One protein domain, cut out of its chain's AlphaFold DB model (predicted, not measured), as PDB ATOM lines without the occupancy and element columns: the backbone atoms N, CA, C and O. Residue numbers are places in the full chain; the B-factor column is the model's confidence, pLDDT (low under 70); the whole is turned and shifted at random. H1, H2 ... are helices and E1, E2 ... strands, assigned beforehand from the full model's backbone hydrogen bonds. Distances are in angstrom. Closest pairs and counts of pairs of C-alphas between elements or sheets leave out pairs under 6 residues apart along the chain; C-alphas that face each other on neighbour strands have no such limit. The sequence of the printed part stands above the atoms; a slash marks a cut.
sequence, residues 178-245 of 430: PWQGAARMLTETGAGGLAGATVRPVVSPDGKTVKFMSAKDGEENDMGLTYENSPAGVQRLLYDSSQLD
ATOM      1  N   PRO A 178      13.934  37.416  16.738       92.81
ATOM      2  CA  PRO A 178      13.414  38.777  16.582       92.81
ATOM      3  C   PRO A 178      14.210  39.618  15.576       92.81
ATOM      4  O   PRO A 178      13.629  40.284  14.724       92.81
ATOM      5  N   TRP A 179      15.542  39.546  15.615       95.00
ATOM      6  CA  TRP A 179      16.404  40.356  14.750       95.00
ATOM      7  C   TRP A 179      16.369  39.901  13.287       95.00
ATOM      8  O   TRP A 179      16.204  40.715  12.382       95.00
ATOM      9  N   GLN A 180      16.486  38.592  13.049       95.88
ATOM     10  CA  GLN A 180      16.411  38.015  11.702       95.88
ATOM     11  C   GLN A 180      14.990  38.099  11.134       95.88
ATOM     12  O   GLN A 180      14.817  38.381   9.950       95.88
ATOM     13  N   GLY A 181      13.967  37.910  11.973       92.88
ATOM     14  CA  GLY A 181      12.567  38.077  11.595       92.88
ATOM     15  C   GLY A 181      12.267  39.503  11.134       92.88
ATOM     16  O   GLY A 181      11.666  39.686  10.077       92.88
ATOM     17  N   ALA A 182      12.757  40.509  11.865       90.81
ATOM     18  CA  ALA A 182      12.623  41.910  11.476       90.81
ATOM     19  C   ALA A 182      13.399  42.246  10.201       90.81
ATOM     20  O   ALA A 182      12.865  42.910   9.320       90.81
ATOM     21  N   ALA A 183      14.630  41.750  10.061       93.06
ATOM     22  CA  ALA A 183      15.432  41.967   8.860       93.06
ATOM     23  C   ALA A 183      14.768  41.362   7.614       93.06
ATOM     24  O   ALA A 183      14.703  41.998   6.561       93.06
ATOM     25  N   ARG A 184      14.205  40.156   7.745       92.38
ATOM     26  CA  ARG A 184      13.429  39.517   6.681       92.38
ATOM     27  C   ARG A 184      12.191  40.328   6.324       92.38
ATOM     28  O   ARG A 184      11.940  40.541   5.146       92.38
ATOM     29  N   MET A 185      11.456  40.804   7.322       88.31
ATOM     30  CA  MET A 185      10.282  41.650   7.124       88.31
ATOM     31  C   MET A 185      10.671  42.946   6.393       88.31
ATOM     32  O   MET A 185      10.123  43.226   5.335       88.31
ATOM     33  N   LEU A 186      11.716  43.659   6.821       87.56
ATOM     34  CA  LEU A 186      12.235  44.848   6.124       87.56
ATOM     35  C   LEU A 186      12.685  44.556   4.674       87.56
ATOM     36  O   LEU A 186      12.387  45.330   3.769       87.56
ATOM     37  N   THR A 187      13.327  43.409   4.433       89.12
ATOM     38  CA  THR A 187      13.728  42.957   3.085       89.12
ATOM     39  C   THR A 187      12.521  42.668   2.191       89.12
ATOM     40  O   THR A 187      12.455  43.092   1.038       89.12
ATOM     41  N   GLU A 188      11.545  41.920   2.707       84.25
ATOM     42  CA  GLU A 188      10.363  41.513   1.951       84.25
ATOM     43  C   GLU A 188       9.425  42.704   1.709       84.25
ATOM     44  O   GLU A 188       8.844  42.803   0.629       84.25
ATOM     45  N   THR A 189       9.327  43.637   2.658       73.12
ATOM     46  CA  THR A 189       8.467  44.827   2.569       73.12
ATOM     47  C   THR A 189       8.973  45.883   1.595       73.12
ATOM     48  O   THR A 189       8.163  46.575   0.988       73.12
ATOM     49  N   GLY A 190      10.292  46.064   1.472       69.19
ATOM     50  CA  GLY A 190      10.846  47.265   0.843       69.19
ATOM     51  C   GLY A 190      10.478  48.567   1.576       69.19
ATOM     52  O   GLY A 190      10.589  49.645   0.987       69.19
ATOM     53  N   ALA A 191      10.032  48.486   2.838       67.06
ATOM     54  CA  ALA A 191       9.620  49.640   3.630       67.06
ATOM     55  C   ALA A 191      10.755  50.674   3.711       67.06
ATOM     56  O   ALA A 191      11.916  50.319   3.887       67.06
ATOM     57  N   GLY A 192      10.425  51.959   3.552       67.06
ATOM     58  CA  GLY A 192      11.426  53.031   3.528       67.06
ATOM     59  C   GLY A 192      12.223  53.139   2.219       67.06
ATOM     60  O   GLY A 192      13.320  53.686   2.227       67.06
ATOM     61  N   GLY A 193      11.702  52.623   1.097       74.81
ATOM     62  CA  GLY A 193      12.373  52.699  -0.211       74.81
ATOM     63  C   GLY A 193      13.409  51.594  -0.446       74.81
ATOM     64  O   GLY A 193      14.207  51.671  -1.379       74.81
ATOM     65  N   LEU A 194      13.374  50.539   0.369       80.06
ATOM     66  CA  LEU A 194      14.306  49.409   0.341       80.06
ATOM     67  C   LEU A 194      13.910  48.326  -0.668       80.06
ATOM     68  O   LEU A 194      14.367  47.188  -0.573       80.06
ATOM     69  N   ALA A 195      13.045  48.637  -1.633       80.69
ATOM     70  CA  ALA A 195      12.666  47.686  -2.669       80.69
ATOM     71  C   ALA A 195      13.924  47.171  -3.402       80.69
ATOM     72  O   ALA A 195      14.686  47.946  -3.992       80.69
ATOM     73  N   GLY A 196      14.138  45.854  -3.328       83.06
ATOM     74  CA  GLY A 196      15.300  45.167  -3.898       83.06
ATOM     75  C   GLY A 196      16.556  45.143  -3.016       83.06
ATOM     76  O   GLY A 196      17.547  44.553  -3.429       83.06
ATOM     77  N   ALA A 197      16.532  45.742  -1.822       91.12
ATOM     78  CA  ALA A 197      17.638  45.671  -0.872       91.12
ATOM     79  C   ALA A 197      17.471  44.477   0.081       91.12
ATOM     80  O   ALA A 197      16.380  44.225   0.592       91.12
ATOM     81  N   THR A 198      18.558  43.762   0.368       93.56
ATOM     82  CA  THR A 198      18.589  42.746   1.428       93.56
ATOM     83  C   THR A 198      18.989  43.390   2.742       93.56
ATOM     84  O   THR A 198      20.073  43.960   2.844       93.56
ATOM     85  N   VAL A 199      18.136  43.295   3.754       94.38
ATOM     86  CA  VAL A 199      18.402  43.818   5.094       94.38
ATOM     87  C   VAL A 199      18.943  42.698   5.977       94.38
ATOM     88  O   VAL A 199      18.396  41.596   5.996       94.38
ATOM     89  N   ARG A 200      20.009  42.978   6.734       96.44
ATOM     90  CA  ARG A 200      20.597  42.046   7.704       96.44
ATOM     91  C   ARG A 200      20.861  42.726   9.051       96.44
ATOM     92  O   ARG A 200      21.288  43.882   9.069       96.44
ATOM     93  N   PRO A 201      20.642  42.029  10.179       97.31
ATOM     94  CA  PRO A 201      21.030  42.537  11.482       97.31
ATOM     95  C   PRO A 201      22.532  42.300  11.697       97.31
ATOM     96  O   PRO A 201      23.042  41.204  11.458       97.31
ATOM     97  N   VAL A 202      23.241  43.316  12.173       97.38
ATOM     98  CA  VAL A 202      24.658  43.263  12.534       97.38
ATOM     99  C   VAL A 202      24.777  43.581  14.016       97.38
ATOM    100  O   VAL A 202      24.423  44.671  14.463       97.38
ATOM    101  N   VAL A 203      25.253  42.606  14.786       97.19
ATOM    102  CA  VAL A 203      25.525  42.787  16.215       97.19
ATOM    103  C   VAL A 203      26.808  43.603  16.360       97.19
ATOM    104  O   VAL A 203      27.800  43.324  15.685       97.19
ATOM    105  N   SER A 204      26.795  44.621  17.218       96.69
ATOM    106  CA  SER A 204      27.981  45.431  17.498       96.69
ATOM    107  C   SER A 204      29.113  44.594  18.114       96.69
ATOM    108  O   SER A 204      28.842  43.571  18.745       96.69
ATOM    109  N   PRO A 205      30.388  45.020  17.993       97.06
ATOM    110  CA  PRO A 205      31.525  44.273  18.545       97.06
ATOM    111  C   PRO A 205      31.442  44.012  20.055       97.06
ATOM    112  O   PRO A 205      31.964  43.014  20.538       97.06
ATOM    113  N   ASP A 206      30.772  44.894  20.802       95.75
ATOM    114  CA  ASP A 206      30.536  44.752  22.243       95.75
ATOM    115  C   ASP A 206      29.317  43.875  22.588       95.75
ATOM    116  O   ASP A 206      29.020  43.664  23.763       95.75
ATOM    117  N   GLY A 207      28.588  43.387  21.581       96.44
ATOM    118  CA  GLY A 207      27.396  42.560  21.743       96.44
ATOM    119  C   GLY A 207      26.159  43.301  22.254       96.44
ATOM    120  O   GLY A 207      25.118  42.662  22.408       96.44
ATOM    121  N   LYS A 208      26.243  44.613  22.524       97.31
ATOM    122  CA  LYS A 208      25.193  45.373  23.226       97.31
ATOM    123  C   LYS A 208      24.115  45.931  22.318       97.31
ATOM    124  O   LYS A 208      23.035  46.248  22.808       97.31
ATOM    125  N   THR A 209      24.384  46.072  21.026       97.44
ATOM    126  CA  THR A 209      23.438  46.656  20.074       97.44
ATOM    127  C   THR A 209      23.331  45.824  18.808       97.44
ATOM    128  O   THR A 209      24.245  45.083  18.447       97.44
ATOM    129  N   VAL A 210      22.192  45.943  18.136       97.06
ATOM    130  CA  VAL A 210      21.942  45.389  16.809       97.06
ATOM    131  C   VAL A 210      21.615  46.544  15.878       97.06
ATOM    132  O   VAL A 210      20.705  47.329  16.152       97.06
ATOM    133  N   LYS A 211      22.364  46.639  14.781       96.81
ATOM    134  CA  LYS A 211      22.128  47.583  13.688       96.81
ATOM    135  C   LYS A 211      21.537  46.868  12.488       96.81
ATOM    136  O   LYS A 211      21.950  45.750  12.189       96.81
ATOM    137  N   PHE A 212      20.619  47.503  11.773       96.00
ATOM    138  CA  PHE A 212      20.142  46.981  10.494       96.00
ATOM    139  C   PHE A 212      20.914  47.621   9.342       96.00
ATOM    140  O   PHE A 212      20.901  48.839   9.165       96.00
ATOM    141  N   MET A 213      21.583  46.775   8.563       96.31
ATOM    142  CA  MET A 213      22.287  47.160   7.345       96.31
ATOM    143  C   MET A 213      21.441  46.738   6.151       96.31
ATOM    144  O   MET A 213      20.968  45.602   6.107       96.31
ATOM    145  N   SER A 214      21.274  47.626   5.179       95.56
ATOM    146  CA  SER A 214      20.695  47.294   3.877       95.56
ATOM    147  C   SER A 214      21.817  47.068   2.871       95.56
ATOM    148  O   SER A 214      22.793  47.804   2.881       95.56
ATOM    149  N   ALA A 215      21.695  46.062   2.014       95.19
ATOM    150  CA  ALA A 215      22.604  45.842   0.898       95.19
ATOM    151  C   ALA A 215      21.810  45.900  -0.406       95.19
ATOM    152  O   ALA A 215      20.868  45.124  -0.593       95.19
ATOM    153  N   LYS A 216      22.170  46.826  -1.293       93.88
ATOM    154  CA  LYS A 216      21.560  46.982  -2.616       93.88
ATOM    155  C   LYS A 216      22.674  47.125  -3.639       93.88
ATOM    156  O   LYS A 216      23.592  47.904  -3.426       93.88
ATOM    157  N   ASP A 217      22.632  46.316  -4.693       92.88
ATOM    158  CA  ASP A 217      23.653  46.307  -5.751       92.88
ATOM    159  C   ASP A 217      25.095  46.099  -5.232       92.88
ATOM    160  O   ASP A 217      26.069  46.533  -5.839       92.88
ATOM    161  N   GLY A 218      25.236  45.400  -4.098       92.25
ATOM    162  CA  GLY A 218      26.521  45.131  -3.443       92.25
ATOM    163  C   GLY A 218      27.008  46.230  -2.492       92.25
ATOM    164  O   GLY A 218      27.968  45.995  -1.762       92.25
ATOM    165  N   GLU A 219      26.339  47.384  -2.438       95.00
ATOM    166  CA  GLU A 219      26.659  48.457  -1.495       95.00
ATOM    167  C   GLU A 219      25.870  48.303  -0.194       95.00
ATOM    168  O   GLU A 219      24.639  48.200  -0.202       95.00
ATOM    169  N   GLU A 220      26.585  48.297   0.934       95.81
ATOM    170  CA  GLU A 220      25.984  48.240   2.266       95.81
ATOM    171  C   GLU A 220      25.770  49.643   2.840       95.81
ATOM    172  O   GLU A 220      26.713  50.417   2.985       95.81
ATOM    173  N   ASN A 221      24.534  49.948   3.227       95.38
ATOM    174  CA  ASN A 221      24.130  51.218   3.814       95.38
ATOM    175  C   ASN A 221      23.514  50.993   5.205       95.38
ATOM    176  O   ASN A 221      22.609  50.163   5.361       95.38
ATOM    177  N   ASP A 222      23.993  51.739   6.209       94.50
ATOM    178  CA  ASP A 222      23.402  51.773   7.556       94.50
ATOM    179  C   ASP A 222      22.020  52.435   7.471       94.50
ATOM    180  O   ASP A 222      21.881  53.556   6.981       94.50
ATOM    181  N   MET A 223      20.986  51.733   7.939       91.50
ATOM    182  CA  MET A 223      19.613  52.238   7.917       91.50
ATOM    183  C   MET A 223      19.325  53.243   9.043       91.50
ATOM    184  O   MET A 223      18.208  53.747   9.145       91.50
ATOM    185  N   GLY A 224      20.282  53.483   9.945       92.62
ATOM    186  CA  GLY A 224      20.090  54.294  11.149       92.62
ATOM    187  C   GLY A 224      19.237  53.607  12.222       92.62
ATOM    188  O   GLY A 224      18.977  54.185  13.276       92.62
ATOM    189  N   LEU A 225      18.819  52.360  11.987       92.56
ATOM    190  CA  LEU A 225      18.029  51.561  12.916       92.56
ATOM    191  C   LEU A 225      18.965  50.786  13.845       92.56
ATOM    192  O   LEU A 225      19.491  49.732  13.481       92.56
ATOM    193  N   THR A 226      19.182  51.325  15.045       96.31
ATOM    194  CA  THR A 226      20.006  50.708  16.093       96.31
ATOM    195  C   THR A 226      19.166  50.439  17.334       96.31
ATOM    196  O   THR A 226      18.525  51.343  17.866       96.31
ATOM    197  N   TYR A 227      19.220  49.206  17.826       96.69
ATOM    198  CA  TYR A 227      18.493  48.762  19.012       96.69
ATOM    199  C   TYR A 227      19.437  48.098  20.002       96.69
ATOM    200  O   TYR A 227      20.483  47.578  19.621       96.69
ATOM    201  N   GLU A 228      19.070  48.077  21.279       96.50
ATOM    202  CA  GLU A 228      19.779  47.257  22.259       96.50
ATOM    203  C   GLU A 228      19.606  45.769  21.935       96.50
ATOM    204  O   GLU A 228      18.513  45.316  21.605       96.50
ATOM    205  N   ASN A 229      20.664  44.977  22.087       96.75
ATOM    206  CA  ASN A 229      20.610  43.525  21.956       96.75
ATOM    207  C   ASN A 229      20.067  42.892  23.251       96.75
ATOM    208  O   ASN A 229      20.741  42.134  23.945       96.75
ATOM    209  N   SER A 230      18.850  43.283  23.617       96.38
ATOM    210  CA  SER A 230      18.169  42.900  24.849       96.38
ATOM    211  C   SER A 230      16.678  42.670  24.570       96.38
ATOM    212  O   SER A 230      16.160  43.146  23.555       96.38
ATOM    213  N   PRO A 231      15.934  41.987  25.462       93.69
ATOM    214  CA  PRO A 231      14.478  41.896  25.347       93.69
ATOM    215  C   PRO A 231      13.790  43.269  25.256       93.69
ATOM    216  O   PRO A 231      12.807  43.411  24.531       93.69
ATOM    217  N   ALA A 232      14.330  44.291  25.930       93.44
ATOM    218  CA  ALA A 232      13.826  45.662  25.849       93.44
ATOM    219  C   ALA A 232      14.046  46.271  24.453       93.44
ATOM    220  O   ALA A 232      13.147  46.905  23.903       93.44
ATOM    221  N   GLY A 233      15.204  46.024  23.833       92.56
ATOM    222  CA  GLY A 233      15.458  46.447  22.456       92.56
ATOM    223  C   GLY A 233      14.558  45.745  21.436       92.56
ATOM    224  O   GLY A 233      14.074  46.395  20.512       92.56
ATOM    225  N   VAL A 234      14.243  44.460  21.641       90.50
ATOM    226  CA  VAL A 234      13.257  43.735  20.817       90.50
ATOM    227  C   VAL A 234      11.863  44.347  20.958       90.50
ATOM    228  O   VAL A 234      11.178  44.547  19.958       90.50
ATOM    229  N   GLN A 235      11.437  44.683  22.180       89.00
ATOM    230  CA  GLN A 235      10.156  45.360  22.401       89.00
ATOM    231  C   GLN A 235      10.106  46.729  21.719       89.00
ATOM    232  O   GLN A 235       9.092  47.070  21.114       89.00
ATOM    233  N   ARG A 236      11.205  47.490  21.760       92.81
ATOM    234  CA  ARG A 236      11.301  48.777  21.062       92.81
ATOM    235  C   ARG A 236      11.214  48.615  19.545       92.81
ATOM    236  O   ARG A 236      10.473  49.351  18.909       92.81
ATOM    237  N   LEU A 237      11.891  47.618  18.979       90.94
ATOM    238  CA  LEU A 237      11.789  47.288  17.557       90.94
ATOM    239  C   LEU A 237      10.351  46.929  17.151       90.94
ATOM    240  O   LEU A 237       9.864  47.398  16.122       90.94
ATOM    241  N   LEU A 238       9.667  46.107  17.956       86.19
ATOM    242  CA  LEU A 238       8.260  45.752  17.745       86.19
ATOM    243  C   LEU A 238       7.365  46.994  17.765       86.19
ATOM    244  O   LEU A 238       6.526  47.159  16.881       86.19
ATOM    245  N   TYR A 239       7.567  47.868  18.752       88.75
ATOM    246  CA  TYR A 239       6.831  49.118  18.881       88.75
ATOM    247  C   TYR A 239       7.042  50.020  17.661       88.75
ATOM    248  O   TYR A 239       6.063  50.377  17.008       88.75
ATOM    249  N   ASP A 240       8.291  50.308  17.289       87.62
ATOM    250  CA  ASP A 240       8.618  51.162  16.140       87.62
ATOM    251  C   ASP A 240       8.042  50.589  14.833       87.62
ATOM    252  O   ASP A 240       7.486  51.322  14.019       87.62
ATOM    253  N   SER A 241       8.082  49.260  14.667       82.69
ATOM    254  CA  SER A 241       7.479  48.576  13.512       82.69
ATOM    255  C   SER A 241       5.949  48.679  13.504       82.69
ATOM    256  O   SER A 241       5.340  48.833  12.447       82.69
ATOM    257  N   SER A 242       5.302  48.618  14.673       81.81
ATOM    258  CA  SER A 242       3.844  48.764  14.785       81.81
ATOM    259  C   SER A 242       3.355  50.189  14.496       81.81
ATOM    260  O   SER A 242       2.216  50.355  14.056       81.81
ATOM    261  N   GLN A 243       4.217  51.193  14.694       84.56
ATOM    262  CA  GLN A 243       3.937  52.615  14.461       84.56
ATOM    263  C   GLN A 243       4.095  53.034  12.991       84.56
ATOM    264  O   GLN A 243       3.918  54.208  12.666       84.56
ATOM    265  N   LEU A 244       4.420  52.102  12.086       79.69
ATOM    266  CA  LEU A 244       4.420  52.379  10.650       79.69
ATOM    267  C   LEU A 244       3.041  52.888  10.204       79.69
ATOM    268  O   LEU A 244       2.010  52.329  10.593       79.69
ATOM    269  N   ASP A 245       3.043  53.932   9.370       83.25
ATOM    270  CA  ASP A 245       1.819  54.529   8.834       83.25
ATOM    271  C   ASP A 245       0.941  53.453   8.161       83.25
ATOM    272  O   ASP A 245       1.465  52.625   7.403       83.25
TER     273      ASP A 245
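What this domain is: This is residues 178 to 245 of the 430 residues of an uncharacterized protein of Curvibacter sp (UniProt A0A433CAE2). A twisted three-stranded sheet, E1 E2 E3, has both helices on one face and its other face bare; H1 runs along the strands over E1 and E2, while H2 follows the end of E3 in the chain and lies beside the strands. The printed part has 68 residues, with two named helices and three named strands in the order H1 E1 E2 E3 H2. The sheet's order is E1 - E2 - E3, all antiparallel, and the class is mixed, helices and strands. The whole is compact, with a radius of gyration of the C-alphas of 11.6 A and spans of 31 by 30 by 17 A.

Where its parts are: H1, residues 178 to 189, begins at C-alpha 178 (13.414, 38.777, 16.582) and is 16.0 A from first to last C-alpha. E1, residues 198 to 203, is 16.3 A long. E2, residues 209 to 216, is 22.8 A long and begins at C-alpha 209 (23.438, 46.656, 20.074). E3, residues 219 to 228, is 24.8 A long and bends by 61 degrees at residue 224. H2, residues 231 to 242, is 16.5 A long and ends at C-alpha 242 (3.844, 48.764, 14.785).

How they stand to each other: E1, E2 and E3 form a meander, each strand the antiparallel neighbour of the one before; E2 is the inner strand. The sheet is strongly twisted, only just, with C-alphas up to 4.3 A off its best plane. The hairpin E1 and E2 has N 200 and O 213 within hydrogen-bond range at 2.9 A. In the hairpin E2 and E3, N 210 and O 227 are 2.8 A apart and N 214 and O 221 are 2.9 A apart. H1 is on the sheet at a height over the sheet of 8.8 A. It lies over E2 and only just over E1, on which 3 of its C-alphas fall. On the local plane it stands at 25 degrees to E2, along the strands. The closest C-alphas of H1 and E1 are those of Thr 187 and Thr 198, 5.1 A apart. H2 is on the same face at a height over the sheet of 7.3 A, over none of the strands, but only just: 2 of its C-alphas fall on E3. The closest C-alphas of E3 and H2 are those of Tyr 227 and Gly 233, 5.1 A apart. H1 and H2 are close but not clearly touching, with C-alphas of Pro 178 and Val 234 closest at 6.5 A; they run the same way at a shallow tilt of 19 degrees. In H1 and H2 every O i to N i+4 pair is within hydrogen-bond range.

The domain as a whole: The two C-alphas farthest apart, those of Asp 206 and Asp 245, are 33.2 A apart. The printed part has no cut. The link from H1 to E1, 8 residues, is short, and the other three links are tight. The mean pLDDT of the printed part is 90.6, and residues 190 to 192 are under 70.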